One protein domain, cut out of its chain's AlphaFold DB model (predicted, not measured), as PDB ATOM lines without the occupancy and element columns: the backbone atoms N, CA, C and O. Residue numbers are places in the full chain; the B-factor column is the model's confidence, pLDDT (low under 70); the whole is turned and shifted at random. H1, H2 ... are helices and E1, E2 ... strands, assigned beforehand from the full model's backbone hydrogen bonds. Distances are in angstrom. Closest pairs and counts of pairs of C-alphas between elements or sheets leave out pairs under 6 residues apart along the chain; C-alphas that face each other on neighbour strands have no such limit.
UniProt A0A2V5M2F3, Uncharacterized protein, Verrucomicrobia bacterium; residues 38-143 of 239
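What this domain is: This is residues 38 to 143 of the 239 residues of an uncharacterized protein of Verrucomicrobia bacterium (UniProt A0A2V5M2F3). Two strongly twisted sheets lie partly face to face as a loose sandwich, the smaller one of E1, E2 and E3 over the larger one of E4, E5, E6 and E7. Edge strands E3 and E7 come near each other along one side, while the loop from E1 to E2, with the short helix H1 at its far end, reaches away from both sheets. The printed part has 106 residues, with one named helix and seven named strands in the order E1 H1 E2 E3 E4 E5 E6 E7; both sheets are antiparallel, in the orders E1 - E2 - E3 and E4 - E5 - E6 - E7. The class is mostly strand, though under half of the residues are in named elements. The whole is compact, with a radius of gyration of the C-alphas of 13.5 A and spans of 42 by 32 by 25 A.

How they stand to each other: Residues 40 to 41 pair, antiparallel, with residues 60 to 61 of E1, residues 56 to 61. H1, residues 65 to 68, is on neither sheet; it is too short for an O i to N i+4 pair, and its one O i to N i+3 pair is within hydrogen-bond range. E2, residues 79 to 82, is the antiparallel neighbour of E1, with N 59 and O 79 at 2.8 A, within hydrogen-bond range. E2 and E3, residues 87 to 91, form a hairpin, with N 82 and O 87 at 2.8 A. E4, residues 104 to 110, E5, residues 114 to 121, E6, residues 124 to 134, and E7, residues 137 to 142, make a meander, each strand the antiparallel neighbour of the one before. Within hydrogen-bond range here are N 106 and O 118, 2.8 A, across the pair E4 and E5; N 117 and O 129, 2.8 A, across the pair E5 and E6; and N 142 and O 130, 2.7 A, across the pair E6 and E7. E6 bends by 53 degrees at residue 127. Between the sheets, the closest C-alphas of E3 and E7 are those of Leu 89 and Leu 138, 5.5 A apart, and those of E1 and E4 are Val 58 and Ala 107, 7.5 A apart. E2 and E4 are apart.

Where its parts are: E1 begins at C-alpha 56 (33.846, -36.888, 22.004) and is 16.4 A long. E4 measures 19.7 A, E5 22.7 A and E6, the longest strand, 30.7 A. E7 ends at C-alpha 142 (24.062, -32.279, 7.985).

The domain as a whole: The C-alphas farthest apart are those of Glu 70 and Asn 135, 42.6 A. The printed part has no cut. The link E3 to E4, 12 residues, is long. Residues 44 to 47 have pLDDT under 70.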
ATOM      1  N   LYS A  38      49.928 -34.683  18.343       87.25
ATOM      2  CA  LYS A  38      50.742 -33.504  18.713       87.25
ATOM      3  C   LYS A  38      50.466 -32.218  17.925       87.25
ATOM      4  O   LYS A  38      50.884 -31.152  18.352       87.25
ATOM      5  N   ASN A  39      49.863 -32.322  16.746       90.12
ATOM      6  CA  ASN A  39      49.524 -31.186  15.893       90.12
ATOM      7  C   ASN A  39      48.074 -30.714  16.073       90.12
ATOM      8  O   ASN A  39      47.598 -29.927  15.255       90.12
ATOM      9  N   TYR A  40      47.386 -31.210  17.102       92.81
ATOM     10  CA  TYR A  40      46.040 -30.814  17.474       92.81
ATOM     11  C   TYR A  40      45.947 -30.451  18.954       92.81
ATOM     12  O   TYR A  40      46.695 -30.960  19.786       92.81
ATOM     13  N   GLU A  41      44.980 -29.601  19.259       91.38
ATOM     14  CA  GLU A  41      44.671 -29.114  20.597       91.38
ATOM     15  C   GLU A  41      43.153 -29.011  20.809       91.38
ATOM     16  O   GLU A  41      42.367 -29.069  19.856       91.38
ATOM     17  N   ILE A  42      42.747 -28.902  22.075       87.69
ATOM     18  CA  ILE A  42      41.374 -28.614  22.501       87.69
ATOM     19  C   ILE A  42      41.429 -27.311  23.287       87.69
ATOM     20  O   ILE A  42      42.251 -27.188  24.193       87.69
ATOM     21  N   ASP A  43      40.554 -26.369  22.946       77.62
ATOM     22  CA  ASP A  43      40.307 -25.203  23.788       77.62
ATOM     23  C   ASP A  43      39.318 -25.595  24.898       77.62
ATOM     24  O   ASP A  43      38.191 -26.013  24.625       77.62
ATOM     25  N   ASP A  44      39.759 -25.542  26.153       64.94
ATOM     26  CA  ASP A  44      38.953 -25.936  27.318       64.94
ATOM     27  C   ASP A  44      38.376 -24.714  28.060       64.94
ATOM     28  O   ASP A  44      37.746 -24.855  29.107       64.94
ATOM     29  N   GLU A  45      38.563 -23.491  27.543       67.56
ATOM     30  CA  GLU A  45      38.152 -22.279  28.268       67.56
ATOM     31  C   GLU A  45      36.627 -22.189  28.458       67.56
ATOM     32  O   GLU A  45      36.157 -21.755  29.510       67.56
ATOM     33  N   GLU A  46      35.841 -22.657  27.482       64.38
ATOM     34  CA  GLU A  46      34.373 -22.582  27.528       64.38
ATOM     35  C   GLU A  46      33.663 -23.934  27.725       64.38
ATOM     36  O   GLU A  46      32.433 -23.966  27.734       64.38
ATOM     37  N   ASN A  47      34.385 -25.055  27.887       67.56
ATOM     38  CA  ASN A  47      33.808 -26.409  28.047       67.56
ATOM     39  C   ASN A  47      32.744 -26.799  26.987       67.56
ATOM     40  O   ASN A  47      31.859 -27.618  27.233       67.56
ATOM     41  N   ARG A  48      32.795 -26.206  25.790       82.69
ATOM     42  CA  ARG A  48      31.815 -26.444  24.708       82.69
ATOM     43  C   ARG A  48      32.306 -27.414  23.640       82.69
ATOM     44  O   ARG A  48      31.517 -27.923  22.848       82.69
ATOM     45  N   LEU A  49      33.609 -27.674  23.609       90.19
ATOM     46  CA  LEU A  49      34.259 -28.456  22.557       90.19
ATOM     47  C   LEU A  49      34.340 -29.947  22.882       90.19
ATOM     48  O   LEU A  49      34.518 -30.749  21.969       90.19
ATOM     49  N   ILE A  50      34.149 -30.320  24.145       93.69
ATOM     50  CA  ILE A  50      34.068 -31.703  24.620       93.69
ATOM     51  C   ILE A  50      32.589 -32.047  24.855       93.69
ATOM     52  O   ILE A  50      31.823 -31.204  25.319       93.69
ATOM     53  N   SER A  51      32.165 -33.262  24.494       94.81
ATOM     54  CA  SER A  51      30.792 -33.712  24.749       94.81
ATOM     55  C   SER A  51      30.507 -33.784  26.253       94.81
ATOM     56  O   SER A  51      31.425 -34.036  27.030       94.81
ATOM     57  N   PRO A  52      29.245 -33.640  26.697       94.12
ATOM     58  CA  PRO A  52      28.915 -33.674  28.126       94.12
ATOM     59  C   PRO A  52      29.312 -34.963  28.867       94.12
ATOM     60  O   PRO A  52      29.445 -34.953  30.084       94.12
ATOM     61  N   ASP A  53      29.473 -36.081  28.154       94.25
ATOM     62  CA  ASP A  53      29.971 -37.354  28.695       94.25
ATOM     63  C   ASP A  53      31.478 -37.571  28.487       94.25
ATOM     64  O   ASP A  53      31.969 -38.685  28.675       94.25
ATOM     65  N   GLU A  54      32.193 -36.530  28.054       93.12
ATOM     66  CA  GLU A  54      33.641 -36.497  27.820       93.12
ATOM     67  C   GLU A  54      34.139 -37.556  26.825       93.12
ATOM     68  O   GLU A  54      35.319 -37.914  26.778       93.12
ATOM     69  N   LYS A  55      33.233 -38.090  26.000       94.81
ATOM     70  CA  LYS A  55      33.544 -39.164  25.060       94.81
ATOM     71  C   LYS A  55      34.040 -38.647  23.718       94.81
ATOM     72  O   LYS A  55      34.836 -39.323  23.055       94.81
ATOM     73  N   TYR A  56      33.571 -37.478  23.304       96.00
ATOM     74  CA  TYR A  56      33.846 -36.888  22.004       96.00
ATOM     75  C   TYR A  56      34.387 -35.471  22.159       96.00
ATOM     76  O   TYR A  56      34.120 -34.805  23.152       96.00
ATOM     77  N   ALA A  57      35.141 -35.005  21.168       95.00
ATOM     78  CA  ALA A  57      35.659 -33.644  21.164       95.00
ATOM     79  C   ALA A  57      35.814 -33.085  19.750       95.00
ATOM     80  O   ALA A  57      35.966 -33.838  18.781       95.00
ATOM     81  N   VAL A  58      35.821 -31.758  19.654       94.62
ATOM     82  CA  VAL A  58      36.252 -31.014  18.473       94.62
ATOM     83  C   VAL A  58      37.691 -30.547  18.687       94.62
ATOM     84  O   VAL A  58      37.975 -29.812  19.626       94.62
ATOM     85  N   LEU A  59      38.596 -31.001  17.822       93.88
ATOM     86  CA  LEU A  59      40.016 -30.670  17.858       93.88
ATOM     87  C   LEU A  59      40.364 -29.590  16.839       93.88
ATOM     88  O   LEU A  59      39.864 -29.591  15.708       93.88
ATOM     89  N   PHE A  60      41.308 -28.743  17.220       92.94
ATOM     90  CA  PHE A  60      41.818 -27.633  16.432       92.94
ATOM     91  C   PHE A  60      43.243 -27.926  16.000       92.94
ATOM     92  O   PHE A  60      43.988 -28.530  16.771       92.94
ATOM     93  N   PRO A  61      43.641 -27.547  14.778       92.44
ATOM     94  CA  PRO A  61      45.040 -27.612  14.407       92.44
ATOM     95  C   PRO A  61      45.839 -26.636  15.278       92.44
ATOM     96  O   PRO A  61      45.430 -25.487  15.445       92.44
ATOM     97  N   VAL A  62      46.991 -27.074  15.785       91.38
ATOM     98  CA  VAL A  62      47.898 -26.183  16.521       91.38
ATOM     99  C   VAL A  62      48.384 -25.084  15.580       91.38
ATOM    100  O   VAL A  62      48.883 -25.357  14.477       91.38
ATOM    101  N   ARG A  63      48.237 -23.832  16.022       89.69
ATOM    102  CA  ARG A  63      48.680 -22.654  15.273       89.69
ATOM    103  C   ARG A  63      50.188 -22.722  14.995       89.69
ATOM    104  O   ARG A  63      50.966 -23.083  15.874       89.69
ATOM    105  N   ASN A  64      50.619 -22.377  13.783       87.88
ATOM    106  CA  ASN A  64      52.037 -22.342  13.432       87.88
ATOM    107  C   ASN A  64      52.360 -21.173  12.494       87.88
ATOM    108  O   ASN A  64      51.615 -20.891  11.562       87.88
ATOM    109  N   GLU A  65      53.503 -20.529  12.729       86.50
ATOM    110  CA  GLU A  65      53.909 -19.306  12.022       86.50
ATOM    111  C   GLU A  65      54.015 -19.505  10.508       86.50
ATOM    112  O   GLU A  65      53.574 -18.650   9.751       86.50
ATOM    113  N   ALA A  66      54.506 -20.663  10.057       86.62
ATOM    114  CA  ALA A  66      54.648 -20.953   8.633       86.62
ATOM    115  C   ALA A  66      53.304 -20.929   7.886       86.62
ATOM    116  O   ALA A  66      53.254 -20.509   6.736       86.62
ATOM    117  N   SER A  67      52.215 -21.372   8.525       86.81
ATOM    118  CA  SER A  67      50.863 -21.329   7.943       86.81
ATOM    119  C   SER A  67      50.240 -19.928   8.002       86.81
ATOM    120  O   SER A  67      49.310 -19.648   7.250       86.81
ATOM    121  N   ASP A  68      50.748 -19.051   8.873       86.94
ATOM    122  CA  ASP A  68      50.293 -17.662   9.015       86.94
ATOM    123  C   ASP A  68      50.961 -16.706   8.006       86.94
ATOM    124  O   ASP A  68      50.506 -15.573   7.838       86.94
ATOM    125  N   GLU A  69      52.034 -17.139   7.334       87.94
ATOM    126  CA  GLU A  69      52.724 -16.355   6.307       87.94
ATOM    127  C   GLU A  69      51.837 -16.079   5.080       87.94
ATOM    128  O   GLU A  69      50.944 -16.850   4.717       87.94
ATOM    129  N   GLU A  70      52.126 -14.980   4.378       81.19
ATOM    130  CA  GLU A  70      51.528 -14.694   3.074       81.19
ATOM    131  C   GLU A  70      51.934 -15.809   2.091       81.19
ATOM    132  O   GLU A  70      53.071 -15.854   1.622       81.19
ATOM    133  N   ASN A  71      50.996 -16.712   1.776       85.50
ATOM    134  CA  ASN A  71      51.180 -17.969   1.021       85.50
ATOM    135  C   ASN A  71      51.720 -19.175   1.819       85.50
ATOM    136  O   ASN A  71      52.203 -20.139   1.214       85.50
ATOM    137  N   GLY A  72      51.597 -19.161   3.146       86.00
ATOM    138  CA  GLY A  72      51.808 -20.339   3.985       86.00
ATOM    139  C   GLY A  72      50.926 -21.534   3.579       86.00
ATOM    140  O   GLY A  72      49.885 -21.360   2.928       86.00
ATOM    141  N   PRO A  73      51.313 -22.779   3.922       89.69
ATOM    142  CA  PRO A  73      50.451 -23.931   3.699       89.69
ATOM    143  C   PRO A  73      49.145 -23.786   4.499       89.69
ATOM    144  O   PRO A  73      49.155 -23.241   5.600       89.69
ATOM    145  N   PRO A  74      48.011 -24.303   3.993       89.12
ATOM    146  CA  PRO A  74      46.769 -24.261   4.746       89.12
ATOM    147  C   PRO A  74      46.874 -25.129   6.001       89.12
ATOM    148  O   PRO A  74      47.445 -26.226   5.974       89.12
ATOM    149  N   TYR A  75      46.238 -24.676   7.078       90.88
ATOM    150  CA  TYR A  75      46.057 -25.488   8.273       90.88
ATOM    151  C   TYR A  75      45.344 -26.813   7.951       90.88
ATOM    152  O   TYR A  75      44.430 -26.844   7.113       90.88
ATOM    153  N   PRO A  76      45.715 -27.921   8.622       91.62
ATOM    154  CA  PRO A  76      44.942 -29.148   8.527       91.62
ATOM    155  C   PRO A  76      43.526 -28.926   9.088       91.62
ATOM    156  O   PRO A  76      43.318 -28.030   9.906       91.62
ATOM    157  N   PRO A  77      42.533 -29.716   8.650       93.38
ATOM    158  CA  PRO A  77      41.143 -29.502   9.039       93.38
ATOM    159  C   PRO A  77      40.944 -29.720  10.539       93.38
ATOM    160  O   PRO A  77      41.554 -30.622  11.111       93.38
ATOM    161  N   ASN A  78      40.017 -28.980  11.150       94.62
ATOM    162  CA  ASN A  78      39.506 -29.320  12.477       94.62
ATOM    163  C   ASN A  78      38.879 -30.726  12.448       94.62
ATOM    164  O   ASN A  78      38.383 -31.193  11.413       94.62
ATOM    165  N   LEU A  79      38.905 -31.429  13.577       95.75
ATOM    166  CA  LEU A  79      38.472 -32.826  13.654       95.75
ATOM    167  C   LEU A  79      37.359 -32.999  14.677       95.75
ATOM    168  O   LEU A  79      37.435 -32.451  15.763       95.75
ATOM    169  N   LEU A  80      36.377 -33.837  14.359       96.94
ATOM    170  CA  LEU A  80      35.482 -34.423  15.354       96.94
ATOM    171  C   LEU A  80      36.011 -35.814  15.694       96.94
ATOM    172  O   LEU A  80      36.184 -36.650  14.799       96.94
ATOM    173  N   VAL A  81      36.272 -36.071  16.971       96.56
ATOM    174  CA  VAL A  81      36.923 -37.301  17.431       96.56
ATOM    175  C   VAL A  81      36.150 -37.964  18.563       96.56
ATOM    176  O   VAL A  81      35.409 -37.314  19.293       96.56
ATOM    177  N   ARG A  82      36.366 -39.268  18.730       95.56
ATOM    178  CA  ARG A  82      36.187 -39.973  20.000       95.56
ATOM    179  C   ARG A  82      37.509 -39.918  20.752       95.56
ATOM    180  O   ARG A  82      38.541 -40.227  20.162       95.56
ATOM    181  N   LEU A  83      37.459 -39.574  22.033       92.69
ATOM    182  CA  LEU A  83      38.639 -39.440  22.882       92.69
ATOM    183  C   LEU A  83      39.184 -40.800  23.331       92.69
ATOM    184  O   LEU A  83      40.390 -40.989  23.283       92.69
ATOM    185  N   LYS A  84      38.321 -41.756  23.717       90.00
ATOM    186  CA  LYS A  84      38.750 -43.064  24.257       90.00
ATOM    187  C   LYS A  84      37.973 -44.265  23.674       90.00
ATOM    188  O   LYS A  84      36.753 -44.337  23.841       90.00
ATOM    189  N   PRO A  85      38.652 -45.240  23.030       91.25
ATOM    190  CA  PRO A  85      39.996 -45.089  22.470       91.25
ATOM    191  C   PRO A  85      39.975 -44.039  21.350       91.25
ATOM    192  O   PRO A  85      38.972 -43.931  20.626       91.25
ATOM    193  N   TYR A  86      41.074 -43.301  21.197       92.94
ATOM    194  CA  TYR A  86      41.175 -42.242  20.197       92.94
ATOM    195  C   TYR A  86      40.765 -42.710  18.794       92.94
ATOM    196  O   TYR A  86      41.236 -43.727  18.275       92.94
ATOM    197  N   THR A  87      39.844 -41.989  18.157       94.56
ATOM    198  CA  THR A  87      39.410 -42.268  16.781       94.56
ATOM    199  C   THR A  87      38.860 -41.006  16.133       94.56
ATOM    200  O   THR A  87      37.965 -40.365  16.677       94.56
ATOM    201  N   VAL A  88      39.330 -40.683  14.928       95.88
ATOM    202  CA  VAL A  88      38.754 -39.593  14.128       95.88
ATOM    203  C   VAL A  88      37.409 -40.039  13.559       95.88
ATOM    204  O   VAL A  88      37.345 -41.015  12.812       95.88
ATOM    205  N   LEU A  89      36.340 -39.322  13.904       97.19
ATOM    206  CA  LEU A  89      34.984 -39.582  13.414       97.19
ATOM    207  C   LEU A  89      34.708 -38.816  12.122       97.19
ATOM    208  O   LEU A  89      34.118 -39.367  11.193       97.19
ATOM    209  N   ALA A  90      35.141 -37.555  12.056       97.00
ATOM    210  CA  ALA A  90      34.983 -36.713  10.880       97.00
ATOM    211  C   ALA A  90      36.100 -35.670  10.772       97.00
ATOM    212  O   ALA A  90      36.616 -35.178  11.775       97.00
ATOM    213  N   LYS A  91      36.408 -35.284   9.532       95.81
ATOM    214  CA  LYS A  91      36.998 -33.973   9.253       95.81
ATOM    215  C   LYS A  91      35.854 -32.970   9.240       95.81
ATOM    216  O   LYS A  91      34.868 -33.192   8.534       95.81
ATOM    217  N   VAL A  92      35.980 -31.911  10.025       92.81
ATOM    218  CA  VAL A  92      35.036 -30.798   9.999       92.81
ATOM    219  C   VAL A  92      35.090 -30.167   8.605       92.81
ATOM    220  O   VAL A  92      36.150 -30.099   7.984       92.81
ATOM    221  N   ARG A  93      33.924 -29.808   8.065       84.00
ATOM    222  CA  ARG A  93      33.773 -29.347   6.678       84.00
ATOM    223  C   ARG A  93      34.547 -28.056   6.400       84.00
ATOM    224  O   ARG A  93      35.026 -27.863   5.284       84.00
ATOM    225  N   GLN A  94      34.608 -27.180   7.392       82.38
ATOM    226  CA  GLN A  94      35.274 -25.894   7.310       82.38
ATOM    227  C   GLN A  94      36.799 -26.063   7.171       82.38
ATOM    228  O   GLN A  94      37.348 -27.076   7.617       82.38
ATOM    229  N   PRO A  95      37.496 -25.098   6.538       81.44
ATOM    230  CA  PRO A  95      38.956 -25.069   6.530       81.44
ATOM    231  C   PRO A  95      39.532 -25.141   7.946       81.44
ATOM    232  O   PRO A  95      38.844 -24.815   8.910       81.44
ATOM    233  N   GLY A  96      40.800 -25.539   8.059       84.44
ATOM    234  CA  GLY A  96      41.507 -25.524   9.335       84.44
ATOM    235  C   GLY A  96      41.509 -24.124   9.940       84.44
ATOM    236  O   GLY A  96      42.160 -23.225   9.412       84.44
ATOM    237  N   LEU A  97      40.774 -23.954  11.033       85.00
ATOM    238  CA  LEU A  97      40.725 -22.732  11.821       85.00
ATOM    239  C   LEU A  97      41.441 -23.015  13.145       85.00
ATOM    240  O   LEU A  97      40.866 -23.713  13.988       85.00
ATOM    241  N   PRO A  98      42.695 -22.562  13.321       84.06
ATOM    242  CA  PRO A  98      43.385 -22.682  14.601       84.06
ATOM    243  C   PRO A  98      42.733 -21.776  15.655       84.06
ATOM    244  O   PRO A  98      42.022 -20.819  15.328       84.06
ATOM    245  N   ILE A  99      43.007 -22.046  16.931       81.38
ATOM    246  CA  ILE A  99      42.551 -21.193  18.036       81.38
ATOM    247  C   ILE A  99      43.134 -19.775  17.874       81.38
ATOM    248  O   ILE A  99      44.281 -19.582  17.460       81.38
ATOM    249  N   GLY A 100      42.321 -18.758  18.177       75.38
ATOM    250  CA  GLY A 100      42.720 -17.350  18.077       75.38
ATOM    251  C   GLY A 100      42.767 -16.793  16.649       75.38
ATOM    252  O   GLY A 100      43.324 -15.711  16.436       75.38
ATOM    253  N   TRP A 101      42.206 -17.506  15.665       81.31
ATOM    254  CA  TRP A 101      41.953 -16.956  14.333       81.31
ATOM    255  C   TRP A 101      40.831 -15.901  14.361       81.31
ATOM    256  O   TRP A 101      40.076 -15.796  15.328       81.31
ATOM    257  N   ARG A 102      40.731 -15.083  13.302       84.19
ATOM    258  CA  ARG A 102      39.721 -14.007  13.217       84.19
ATOM    259  C   ARG A 102      38.295 -14.555  13.240       84.19
ATOM    260  O   ARG A 102      37.435 -13.970  13.891       84.19
ATOM    261  N   ASP A 103      38.086 -15.641  12.508       88.69
ATOM    262  CA  ASP A 103      36.850 -16.407  12.537       88.69
ATOM    263  C   ASP A 103      37.025 -17.545  13.542       88.69
ATOM    264  O   ASP A 103      38.036 -18.254  13.513       88.69
ATOM    265  N   LYS A 104      36.054 -17.712  14.436       89.69
ATOM    266  CA  LYS A 104      36.105 -18.690  15.521       89.69
ATOM    267  C   LYS A 104      35.271 -19.905  15.159       89.69
ATOM    268  O   LYS A 104      34.091 -19.773  14.848       89.69
ATOM    269  N   LEU A 105      35.868 -21.093  15.226       90.94
ATOM    270  CA  LEU A 105      35.106 -22.336  15.171       90.94
ATOM    271  C   LEU A 105      34.570 -22.643  16.572       90.94
ATOM    272  O   LEU A 105      35.334 -22.735  17.528       90.94
ATOM    273  N   LEU A 106      33.261 -22.819  16.673       92.12
ATOM    274  CA  LEU A 106      32.543 -23.090  17.908       92.12
ATOM    275  C   LEU A 106      31.775 -24.406  17.783       92.12
ATOM    276  O   LEU A 106      31.506 -24.892  16.677       92.12
ATOM    277  N   ALA A 107      31.415 -24.980  18.928       94.00
ATOM    278  CA  ALA A 107      30.576 -26.164  18.988       94.00
ATOM    279  C   ALA A 107      29.442 -25.998  20.001       94.00
ATOM    280  O   ALA A 107      29.596 -25.348  21.032       94.00
ATOM    281  N   GLU A 108      28.303 -26.614  19.701       95.12
ATOM    282  CA  GLU A 108      27.170 -26.725  20.613       95.12
ATOM    283  C   GLU A 108      26.642 -28.160  20.596       95.12
ATOM    284  O   GLU A 108      26.258 -28.690  19.548       95.12
ATOM    285  N   TRP A 109      26.637 -28.798  21.764       95.94
ATOM    286  CA  TRP A 109      26.170 -30.169  21.933       95.94
ATOM    287  C   TRP A 109      24.671 -30.222  22.231       95.94
ATOM    288  O   TRP A 109      24.162 -29.516  23.098       95.94
ATOM    289  N   ASN A 110      23.973 -31.133  21.560       96.12
ATOM    290  CA  ASN A 110      22.594 -31.509  21.845       96.12
ATOM    291  C   ASN A 110      22.579 -32.935  22.407       96.12
ATOM    292  O   ASN A 110      22.581 -33.928  21.671       96.12
ATOM    293  N   GLY A 111      22.628 -33.024  23.737       95.25
ATOM    294  CA  GLY A 111      22.947 -34.269  24.431       95.25
ATOM    295  C   GLY A 111      24.402 -34.679  24.189       95.25
ATOM    296  O   GLY A 111      25.272 -33.831  24.026       95.25
ATOM    297  N   ASN A 112      24.672 -35.984  24.147       96.19
ATOM    298  CA  ASN A 112      26.050 -36.491  24.085       96.19
ATOM    299  C   ASN A 112      26.533 -36.819  22.670       96.19
ATOM    300  O   ASN A 112      27.721 -37.015  22.446       96.19
ATOM    301  N   THR A 113      25.616 -36.956  21.713       96.81
ATOM    302  CA  THR A 113      25.910 -37.610  20.427       96.81
ATOM    303  C   THR A 113      25.558 -36.760  19.215       96.81
ATOM    304  O   THR A 113      25.703 -37.221  18.084       96.81
ATOM    305  N   VAL A 114      25.074 -35.537  19.419       97.75
ATOM    306  CA  VAL A 114      24.782 -34.595  18.340       97.75
ATOM    307  C   VAL A 114      25.510 -33.297  18.634       97.75
ATOM    308  O   VAL A 114      25.384 -32.765  19.734       97.75
ATOM    309  N   VAL A 115      26.254 -32.790  17.656       97.31
ATOM    310  CA  VAL A 115      27.020 -31.548  17.793       97.31
ATOM    311  C   VAL A 115      26.821 -30.659  16.574       97.31
ATOM    312  O   VAL A 115      26.978 -31.105  15.436       97.31
ATOM    313  N   ALA A 116      26.456 -29.403  16.810       97.12
ATOM    314  CA  ALA A 116      26.560 -28.335  15.831       97.12
ATOM    315  C   ALA A 116      27.983 -27.793  15.885       97.12
ATOM    316  O   ALA A 116      28.465 -27.450  16.956       97.12
ATOM    317  N   ILE A 117      28.648 -27.724  14.737       95.94
ATOM    318  CA  ILE A 117      29.958 -27.099  14.578       95.94
ATOM    319  C   ILE A 117      29.783 -25.955  13.587       95.94
ATOM    320  O   ILE A 117      29.385 -26.170  12.433       95.94
ATOM    321  N   TYR A 118      30.053 -24.743  14.048       95.19
ATOM    322  CA  TYR A 118      29.768 -23.518  13.315       95.19
ATOM    323  C   TYR A 118      30.928 -22.538  13.395       95.19
ATOM    324  O   TYR A 118      31.806 -22.658  14.246       95.19
ATOM    325  N   VAL A 119      30.950 -21.599  12.456       93.50
ATOM    326  CA  VAL A 119      31.962 -20.545  12.406       93.50
ATOM    327  C   VAL A 119      31.292 -19.224  12.717       93.50
ATOM    328  O   VAL A 119      30.392 -18.811  11.990       93.50
ATOM    329  N   GLU A 120      31.757 -18.561  13.763       92.06
ATOM    330  CA  GLU A 120      31.425 -17.177  14.060       92.06
ATOM    331  C   GLU A 120      32.460 -16.266  13.395       92.06
ATOM    332  O   GLU A 120      33.669 -16.432  13.567       92.06
ATOM    333  N   SER A 121      31.983 -15.309  12.607       91.88
ATOM    334  CA  SER A 121      32.806 -14.286  11.965       91.88
ATOM    335  C   SER A 121      32.469 -12.906  12.518       91.88
ATOM    336  O   SER A 121      31.510 -12.740  13.267       91.88
ATOM    337  N   LYS A 122      33.216 -11.880  12.090       90.94
ATOM    338  CA  LYS A 122      32.999 -10.482  12.515       90.94
ATOM    339  C   LYS A 122      31.526 -10.041  12.484       90.94
ATOM    340  O   LYS A 122      31.134  -9.230  13.316       90.94
ATOM    341  N   TRP A 123      30.773 -10.462  11.469       92.69
ATOM    342  CA  TRP A 123      29.423  -9.952  11.223       92.69
ATOM    343  C   TRP A 123      28.320 -10.894  11.709       92.69
ATOM    344  O   TRP A 123      27.194 -10.446  11.887       92.69
ATOM    345  N   GLY A 124      28.631 -12.166  11.941       92.88
ATOM    346  CA  GLY A 124      27.661 -13.204  12.279       92.88
ATOM    347  C   GLY A 124      28.166 -14.584  11.875       92.88
ATOM    348  O   GLY A 124      29.349 -14.764  11.556       92.88
ATOM    349  N   ILE A 125      27.267 -15.563  11.861       94.38
ATOM    350  CA  ILE A 125      27.584 -16.931  11.452       94.38
ATOM    351  C   ILE A 125      28.066 -17.012   9.992       94.38
ATOM    352  O   ILE A 125      27.434 -16.504   9.072       94.38
ATOM    353  N   ALA A 126      29.191 -17.679   9.748       93.75
ATOM    354  CA  ALA A 126      29.755 -17.864   8.408       93.75
ATOM    355  C   ALA A 126      29.504 -19.269   7.836       93.75
ATOM    356  O   ALA A 126      29.460 -19.444   6.611       93.75
ATOM    357  N   ASP A 127      29.344 -20.269   8.708       95.00
ATOM    358  CA  ASP A 127      29.032 -21.652   8.346       95.00
ATOM    359  C   ASP A 127      28.419 -22.409   9.540       95.00
ATOM    360  O   ASP A 127      28.642 -22.042  10.690       95.00
ATOM    361  N   LEU A 128      27.694 -23.495   9.267       96.25
ATOM    362  CA  LEU A 128      27.064 -24.400  10.233       96.25
ATOM    363  C   LEU A 128      26.924 -25.799   9.625       96.25
ATOM    364  O   LEU A 128      26.296 -25.998   8.579       96.25
ATOM    365  N   SER A 129      27.437 -26.796  10.338       97.06
ATOM    366  CA  SER A 129      27.186 -28.211  10.064       97.06
ATOM    367  C   SER A 129      26.844 -28.948  11.353       97.06
ATOM    368  O   SER A 129      27.420 -28.666  12.397       97.06
ATOM    369  N   VAL A 130      25.934 -29.919  11.284       97.88
ATOM    370  CA  VAL A 130      25.571 -30.757  12.440       97.88
ATOM    371  C   VAL A 130      26.013 -32.193  12.199       97.88
ATOM    372  O   VAL A 130      25.771 -32.744  11.127       97.88
ATOM    373  N   TYR A 131      26.632 -32.820  13.192       98.19
ATOM    374  CA  TYR A 131      27.116 -34.194  13.121       98.19
ATOM    375  C   TYR A 131      26.352 -35.057  14.122       98.19
ATOM    376  O   TYR A 131      26.228 -34.701  15.292       98.19
ATOM    377  N   GLU A 132      25.840 -36.194  13.656       98.00
ATOM    378  CA  GLU A 132      25.214 -37.217  14.493       98.00
ATOM    379  C   GLU A 132      26.167 -38.399  14.652       98.00
ATOM    380  O   GLU A 132      26.653 -38.957  13.663       98.00
ATOM    381  N   ILE A 133      26.384 -38.809  15.894       98.25
ATOM    382  CA  ILE A 133      27.209 -39.945  16.289       98.25
ATOM    383  C   ILE A 133      26.285 -41.056  16.786       98.25
ATOM    384  O   ILE A 133      25.303 -40.810  17.486       98.25
ATOM    385  N   ASP A 134      26.579 -42.294  16.406       96.88
ATOM    386  CA  ASP A 134      25.858 -43.476  16.871       96.88
ATOM    387  C   ASP A 134      26.822 -44.660  16.920       96.88
ATOM    388  O   ASP A 134      27.618 -44.860  15.999       96.88
ATOM    389  N   ASN A 135      26.777 -45.434  18.005       96.00
ATOM    390  CA  ASN A 135      27.696 -46.550  18.250       96.00
ATOM    391  C   ASN A 135      29.177 -46.199  17.983       96.00
ATOM    392  O   ASN A 135      29.894 -46.949  17.318       96.00
ATOM    393  N   ASP A 136      29.625 -45.039  18.479       95.62
ATOM    394  CA  ASP A 136      30.997 -44.521  18.335       95.62
ATOM    395  C   ASP A 136      31.475 -44.290  16.904       95.62
ATOM    396  O   ASP A 136      32.676 -44.265  16.630       95.62
ATOM    397  N   LYS A 137      30.537 -44.111  15.979       96.31
ATOM    398  CA  LYS A 137      30.816 -43.806  14.581       96.31
ATOM    399  C   LYS A 137      29.988 -42.617  14.141       96.31
ATOM    400  O   LYS A 137      28.886 -42.389  14.638       96.31
ATOM    401  N   LEU A 138      30.506 -41.880  13.164       97.38
ATOM    402  CA  LEU A 138      29.709 -40.869  12.489       97.38
ATOM    403  C   LEU A 138      28.533 -41.556  11.780       97.38
ATOM    404  O   LEU A 138      28.734 -42.385  10.892       97.38
ATOM    405  N   LYS A 139      27.312 -41.199  12.171       97.31
ATOM    406  CA  LYS A 139      26.076 -41.668  11.544       97.31
ATOM    407  C   LYS A 139      25.706 -40.794  10.353       97.31
ATOM    408  O   LYS A 139      25.433 -41.318   9.275       97.31
ATOM    409  N   ARG A 140      25.663 -39.472  10.552       96.69
ATOM    410  CA  ARG A 140      25.279 -38.474   9.538       96.69
ATOM    411  C   ARG A 140      26.019 -37.161   9.759       96.69
ATOM    412  O   ARG A 140      26.339 -36.807  10.888       96.69
ATOM    413  N   ALA A 141      26.229 -36.434   8.668       97.38
ATOM    414  CA  ALA A 141      26.635 -35.037   8.676       97.38
ATOM    415  C   ALA A 141      25.590 -34.229   7.900       97.38
ATOM    416  O   ALA A 141      25.213 -34.598   6.786       97.38
ATOM    417  N   HIS A 142      25.120 -33.141   8.495       97.69
ATOM    418  CA  HIS A 142      24.062 -32.279   7.985       97.69
ATOM    419  C   HIS A 142      24.669 -30.944   7.558       97.69
ATOM    420  O   HIS A 142      25.041 -30.149   8.423       97.69
ATOM    421  N   PRO A 143      24.779 -30.671   6.247       96.12
ATOM    422  CA  PRO A 143      25.389 -29.447   5.735       96.12
ATOM    423  C   PRO A 143      24.367 -28.297   5.701       96.12
ATOM    424  O   PRO A 143      24.100 -27.725   4.641       96.12
TER     425      PRO A 143